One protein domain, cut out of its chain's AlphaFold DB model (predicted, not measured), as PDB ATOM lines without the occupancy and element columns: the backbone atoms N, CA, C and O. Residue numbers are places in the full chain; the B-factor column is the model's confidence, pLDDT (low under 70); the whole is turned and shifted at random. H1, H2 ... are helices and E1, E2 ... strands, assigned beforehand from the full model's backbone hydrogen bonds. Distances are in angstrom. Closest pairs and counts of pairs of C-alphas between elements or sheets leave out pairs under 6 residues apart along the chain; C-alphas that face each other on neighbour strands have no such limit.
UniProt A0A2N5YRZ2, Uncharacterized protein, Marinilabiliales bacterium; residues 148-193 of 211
ATOM      1  N   THR A 148     143.178  99.385 101.212       92.12
ATOM      2  CA  THR A 148     142.602 100.265 100.190       92.12
ATOM      3  C   THR A 148     141.841 101.443 100.794       92.12
ATOM      4  O   THR A 148     141.864 102.527 100.218       92.12
ATOM      5  N   ASP A 149     141.301 101.306 102.009       92.25
ATOM      6  CA  ASP A 149     140.744 102.438 102.770       92.25
ATOM      7  C   ASP A 149     141.830 103.443 103.172       92.25
ATOM      8  O   ASP A 149     141.611 104.656 103.150       92.25
ATOM      9  N   TRP A 150     143.031 102.954 103.496       92.44
ATOM     10  CA  TRP A 150     144.177 103.822 103.762       92.44
ATOM     11  C   TRP A 150     144.614 104.572 102.500       92.44
ATOM     12  O   TRP A 150     144.841 105.781 102.567       92.44
ATOM     13  N   PHE A 151     144.681 103.896 101.346       94.19
ATOM     14  CA  PHE A 151     144.988 104.555 100.072       94.19
ATOM     15  C   PHE A 151     143.944 105.612  99.708       94.19
ATOM     16  O   PHE A 151     144.325 106.726  99.354       94.19
ATOM     17  N   ALA A 152     142.654 105.301  99.864       93.69
ATOM     18  CA  ALA A 152     141.566 106.235  99.597       93.69
ATOM     19  C   ALA A 152     141.677 107.475 100.497       93.69
ATOM     20  O   ALA A 152     141.711 108.603 100.010       93.69
ATOM     21  N   SER A 153     141.888 107.269 101.803       93.62
ATOM     22  CA  SER A 153     142.093 108.354 102.767       93.62
ATOM     23  C   SER A 153     143.325 109.216 102.463       93.62
ATOM     24  O   SER A 153     143.306 110.416 102.739       93.62
ATOM     25  N   LYS A 154     144.400 108.633 101.918       94.62
ATOM     26  CA  LYS A 154     145.608 109.372 101.516       94.62
ATOM     27  C   LYS A 154     145.459 110.105 100.189       94.62
ATOM     28  O   LYS A 154     146.123 111.122 100.002       94.62
ATOM     29  N   ALA A 155     144.634 109.590  99.282       93.94
ATOM     30  CA  ALA A 155     144.319 110.230  98.012       93.94
ATOM     31  C   ALA A 155     143.384 111.433  98.209       93.94
ATOM     32  O   ALA A 155     143.538 112.446  97.525       93.94
ATOM     33  N   SER A 156     142.471 111.344  99.186       92.62
ATOM     34  CA  SER A 156     141.504 112.396  99.486       92.62
ATOM     35  C   SER A 156     142.156 113.763  99.736       92.62
ATOM     36  O   SER A 156     143.122 113.894 100.487       92.62
ATOM     37  N   GLY A 157     141.587 114.805  99.128       91.50
ATOM     38  CA  GLY A 157     142.083 116.186  99.165       91.50
ATOM     39  C   GLY A 157     142.918 116.597  97.949       91.50
ATOM     40  O   GLY A 157     143.240 117.778  97.821       91.50
ATOM     41  N   ASN A 158     143.222 115.667  97.040       91.50
ATOM     42  CA  ASN A 158     143.865 115.937  95.754       91.50
ATOM     43  C   ASN A 158     142.954 115.469  94.615       91.50
ATOM     44  O   ASN A 158     142.189 114.528  94.790       91.50
ATOM     45  N   THR A 159     143.029 116.110  93.449       91.56
ATOM     46  CA  THR A 159     142.422 115.543  92.234       91.56
ATOM     47  C   THR A 159     143.328 114.451  91.666       91.56
ATOM     48  O   THR A 159     144.516 114.392  91.993       91.56
ATOM     49  N   TYR A 160     142.789 113.608  90.778       88.56
ATOM     50  CA  TYR A 160     143.507 112.442  90.239       88.56
ATOM     51  C   TYR A 160     144.858 112.802  89.579       88.56
ATOM     52  O   TYR A 160     145.796 112.013  89.617       88.56
ATOM     53  N   GLU A 161     144.980 114.017  89.036       90.50
ATOM     54  CA  GLU A 161     146.193 114.549  88.392       90.50
ATOM     55  C   GLU A 161     147.336 114.843  89.376       90.50
ATOM     56  O   GLU A 161     148.497 114.896  88.972       90.50
ATOM     57  N   TYR A 162     147.017 115.040  90.660       92.88
ATOM     58  CA  TYR A 162     147.974 115.377  91.720       92.88
ATOM     59  C   TYR A 162     148.180 114.235  92.722       92.88
ATOM     60  O   TYR A 162     148.716 114.457  93.810       92.88
ATOM     61  N   LEU A 163     147.759 113.014  92.384       92.06
ATOM     62  CA  LEU A 163     148.059 111.845  93.201       92.06
ATOM     63  C   LEU A 163     149.555 111.512  93.150       92.06
ATOM     64  O   LEU A 163     150.237 111.712  92.145       92.06
ATOM     65  N   ASP A 164     150.072 110.995  94.260       91.62
ATOM     66  CA  ASP A 164     151.471 110.608  94.365       91.62
ATOM     67  C   ASP A 164     151.736 109.371  93.498       91.62
ATOM     68  O   ASP A 164     151.143 108.313  93.713       91.62
ATOM     69  N   GLY A 165     152.653 109.488  92.537       89.56
ATOM     70  CA  GLY A 165     152.934 108.433  91.559       89.56
ATOM     71  C   GLY A 165     153.538 107.144  92.129       89.56
ATOM     72  O   GLY A 165     153.651 106.170  91.392       89.56
ATOM     73  N   PHE A 166     153.930 107.109  93.409       86.56
ATOM     74  CA  PHE A 166     154.478 105.916  94.064       86.56
ATOM     75  C   PHE A 166     153.502 105.249  95.036       86.56
ATOM     76  O   PHE A 166     153.689 104.078  95.361       86.56
ATOM     77  N   TYR A 167     152.468 105.958  95.492       88.62
ATOM     78  CA  TYR A 167     151.489 105.437  96.444       88.62
ATOM     79  C   TYR A 167     150.059 105.542  95.910       88.62
ATOM     80  O   TYR A 167     149.486 104.546  95.470       88.62
ATOM     81  N   THR A 168     149.457 106.731  95.959       92.75
ATOM     82  CA  THR A 168     148.022 106.907  95.689       92.75
ATOM     83  C   THR A 168     147.684 106.843  94.202       92.75
ATOM     84  O   THR A 168     146.628 106.330  93.850       92.75
ATOM     85  N   GLY A 169     148.598 107.270  93.327       93.50
ATOM     86  CA  GLY A 169     148.474 107.136  91.876       93.50
ATOM     87  C   GLY A 169     148.515 105.676  91.427       93.50
ATOM     88  O   GLY A 169     147.669 105.257  90.651       93.50
ATOM     89  N   LEU A 170     149.408 104.855  91.998       94.19
ATOM     90  CA  LEU A 170     149.417 103.413  91.717       94.19
ATOM     91  C   LEU A 170     148.146 102.723  92.219       94.19
ATOM     92  O   LEU A 170     147.625 101.837  91.543       94.19
ATOM     93  N   ALA A 171     147.639 103.115  93.392       94.25
ATOM     94  CA  ALA A 171     146.376 102.593  93.909       94.25
ATOM     95  C   ALA A 171     145.196 102.943  92.982       94.25
ATOM     96  O   ALA A 171     144.337 102.097  92.747       94.25
ATOM     97  N   TRP A 172     145.187 104.151  92.415       93.69
ATOM     98  CA  TRP A 172     144.216 104.571  91.404       93.69
ATOM     99  C   TRP A 172     144.352 103.769  90.100       93.69
ATOM    100  O   TRP A 172     143.390 103.153  89.652       93.69
ATOM    101  N   ASP A 173     145.558 103.693  89.532       93.88
ATOM    102  CA  ASP A 173     145.825 103.001  88.261       93.88
ATOM    103  C   ASP A 173     145.543 101.490  88.325       93.88
ATOM    104  O   ASP A 173     145.284 100.848  87.305       93.88
ATOM    105  N   SER A 174     145.597 100.908  89.526       93.56
ATOM    106  CA  SER A 174     145.288  99.497  89.785       93.56
ATOM    107  C   SER A 174     143.843  99.239  90.224       93.56
ATOM    108  O   SER A 174     143.524  98.095  90.547       93.56
ATOM    109  N   TYR A 175     142.970 100.254  90.204       93.12
ATOM    110  CA  TYR A 175     141.564 100.158  90.624       93.12
ATOM    111  C   TYR A 175     141.386  99.666  92.069       93.12
ATOM    112  O   TYR A 175     140.441  98.952  92.395       93.12
ATOM    113  N   LEU A 176     142.322 100.021  92.952       92.69
ATOM    114  CA  LEU A 176     142.195  99.766  94.388       92.69
ATOM    115  C   LEU A 176     141.373 100.852  95.094       92.69
ATOM    116  O   LEU A 176     140.860 100.614  96.190       92.69
ATOM    117  N   ILE A 177     141.267 102.033  94.483       94.31
ATOM    118  CA  ILE A 177     140.460 103.157  94.953       94.31
ATOM    119  C   ILE A 177     139.650 103.736  93.795       94.31
ATOM    120  O   ILE A 177     140.135 103.800  92.668       94.31
ATOM    121  N   ASP A 178     138.453 104.212  94.107       93.12
ATOM    122  CA  ASP A 178     137.499 104.788  93.160       93.12
ATOM    123  C   ASP A 178     137.074 106.186  93.629       93.12
ATOM    124  O   ASP A 178     137.172 106.481  94.822       93.12
ATOM    125  N   PRO A 179     136.618 107.084  92.740       92.31
ATOM    126  CA  PRO A 179     136.117 108.384  93.169       92.31
ATOM    127  C   PRO A 179     134.817 108.202  93.964       92.31
ATOM    128  O   PRO A 179     133.954 107.410  93.581       92.31
ATOM    129  N   ASP A 180     134.664 108.939  95.066       92.06
ATOM    130  CA  ASP A 180     133.439 108.891  95.867       92.06
ATOM    131  C   ASP A 180     132.255 109.407  95.024       92.06
ATOM    132  O   ASP A 180     132.268 110.566  94.597       92.06
ATOM    133  N   PRO A 181     131.206 108.596  94.781       87.44
ATOM    134  CA  PRO A 181     130.077 108.997  93.942       87.44
ATOM    135  C   PRO A 181     129.259 110.155  94.531       87.44
ATOM    136  O   PRO A 181     128.454 110.761  93.822       87.44
ATOM    137  N   THR A 182     129.419 110.448  95.824       89.12
ATOM    138  CA  THR A 182     128.753 111.564  96.503       89.12
ATOM    139  C   THR A 182     129.552 112.864  96.439       89.12
ATOM    140  O   THR A 182     129.002 113.936  96.714       89.12
ATOM    141  N   ASP A 183     130.823 112.798  96.038       91.06
ATOM    142  CA  ASP A 183     131.683 113.962  95.940       91.06
ATOM    143  C   ASP A 183     131.546 114.665  94.585       91.06
ATOM    144  O   ASP A 183     131.743 114.103  93.511       91.06
ATOM    145  N   THR A 184     131.244 115.956  94.648       86.00
ATOM    146  CA  THR A 184     131.129 116.826  93.469       86.00
ATOM    147  C   THR A 184     132.427 117.560  93.150       86.00
ATOM    148  O   THR A 184     132.546 118.158  92.082       86.00
ATOM    149  N   THR A 185     133.404 117.527  94.060       85.75
ATOM    150  CA  THR A 185     134.696 118.205  93.902       85.75
ATOM    151  C   THR A 185     135.732 117.338  93.187       85.75
ATOM    152  O   THR A 185     136.716 117.879  92.683       85.75
ATOM    153  N   GLY A 186     135.509 116.020  93.103       87.56
ATOM    154  CA  GLY A 186     136.445 115.069  92.498       87.56
ATOM    155  C   GLY A 186     137.745 114.931  93.292       87.56
ATOM    156  O   GLY A 186     138.803 114.702  92.707       87.56
ATOM    157  N   THR A 187     137.671 115.144  94.607       92.19
ATOM    158  CA  THR A 187     138.805 115.094  95.535       92.19
ATOM    159  C   THR A 187     138.648 114.034  96.615       92.19
ATOM    160  O   THR A 187     139.556 113.881  97.424       92.19
ATOM    161  N   GLN A 188     137.520 113.328  96.678       93.75
ATOM    162  CA  GLN A 188     137.300 112.222  97.606       93.75
ATOM    163  C   GLN A 188     137.331 110.884  96.882       93.75
ATOM    164  O   GLN A 188     136.850 110.749  95.756       93.75
ATOM    165  N   TYR A 189     137.874 109.889  97.574       93.94
ATOM    166  CA  TYR A 189     138.013 108.533  97.073       93.94
ATOM    167  C   TYR A 189     137.453 107.542  98.087       93.94
ATOM    168  O   TYR A 189     137.499 107.772  99.297       93.94
ATOM    169  N   VAL A 190     136.967 106.414  97.587       94.12
ATOM    170  CA  VAL A 190     136.509 105.265  98.363       94.12
ATOM    171  C   VAL A 190     137.342 104.038  98.016       94.12
ATOM    172  O   VAL A 190     137.935 103.934  96.944       94.12
ATOM    173  N   SER A 191     137.418 103.111  98.959       93.25
ATOM    174  CA  SER A 191     138.057 101.810  98.770       93.25
ATOM    175  C   SER A 191     137.255 100.950  97.790       93.25
ATOM    176  O   SER A 191     136.031 100.885  97.900       93.25
ATOM    177  N   ALA A 192     137.932 100.203  96.914       90.12
ATOM    178  CA  ALA A 192     137.281  99.203  96.059       90.12
ATOM    179  C   ALA A 192     136.590  98.074  96.860       90.12
ATOM    180  O   ALA A 192     135.710  97.388  96.348       90.12
ATOM    181  N   TYR A 193     136.974  97.890  98.129       87.19
ATOM    182  CA  TYR A 193     136.383  96.925  99.065       87.19
ATOM    183  C   TYR A 193     135.450  97.586 100.088       87.19
ATOM    184  O   TYR A 193     135.142  96.989 101.120       87.19
TER     185      TYR A 193
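What this domain is: This is residues 148 to 193 of the 211 residues of an uncharacterized protein of Marinilabiliales bacterium (UniProt A0A2N5YRZ2). Two short helices, H1 and H2, meet at a steep tilt and pack together with a small two-stranded hairpin, E1 and E2; H1 packs on both strands, with more pairs to E2, while H2 comes to the hairpin at E1. Two loops make up much of the rest: residues 156 to 167 between the helices, and residues 180 to 188 between the strands. The printed part has 46 residues, with two named helices and two named strands in the order H1, H2, E1, E2; the sheet has the order E1 - E2 and is antiparallel. The class is mixed, helices and strands, though under half of the residues are in named elements. The whole is compact, with a radius of gyration of the C-alphas of 9.0 A and spans of 26 by 23 by 15 A.

Where its parts are: H1 is residues 148 to 155, 10.3 A from first to last C-alpha; C-alpha 148 is at (142.602, 100.265, 100.190). H2 is residues 168 to 173, 8.7 A long, and its C-alpha 168 is at (148.022, 106.907, 95.689). E1 is residues 177 to 179, 7.0 A long. E2 is residues 189 to 191, 6.9 A long, and ends with C-alpha 191 at (138.057, 101.810, 98.770).

How they stand to each other: H1 and H2 touch, and their closest C-alphas, those of Ala 155 and Thr 168, are 5.5 A apart. Their lines stand at a steep tilt of 67 degrees, and they run opposite ways. The closest C-alphas of H1 and E2 are those of Asp 149 and Ser 191, 4.9 A apart. The closest of H1 and E1 are those of Ala 152 and Ile 177, 5.7 A apart. For H2 and E1 they are those of Ala 171 and Ile 177, at 6.0 A. H2 and E2 are apart. E1 and E2 form a hairpin, antiparallel with 142 degrees between their directions. The C-alphas of Pro 179 and Tyr 189 face each other at 4.3 A. N 178 and O 190 are within hydrogen-bond range at 2.9 A, and so are N 190 and O 178 at 2.8 A. In H1 and H2 every O i to N i+4 pair is within hydrogen-bond range.

The domain as a whole: The two C-alphas farthest apart are those of Phe 166 and Thr 182, 26.5 A. The first and last printed C-alphas, those of Thr 148 and Tyr 193, are 7.1 A apart. The link from H1 to H2 is long, with 12 residues; that from H2 to E1 is tight, with 3; that from E1 to E2 is short, with 9. The printed part has no cut. The mean pLDDT of the printed part of this model is 91.7, and no printed residue is under 70.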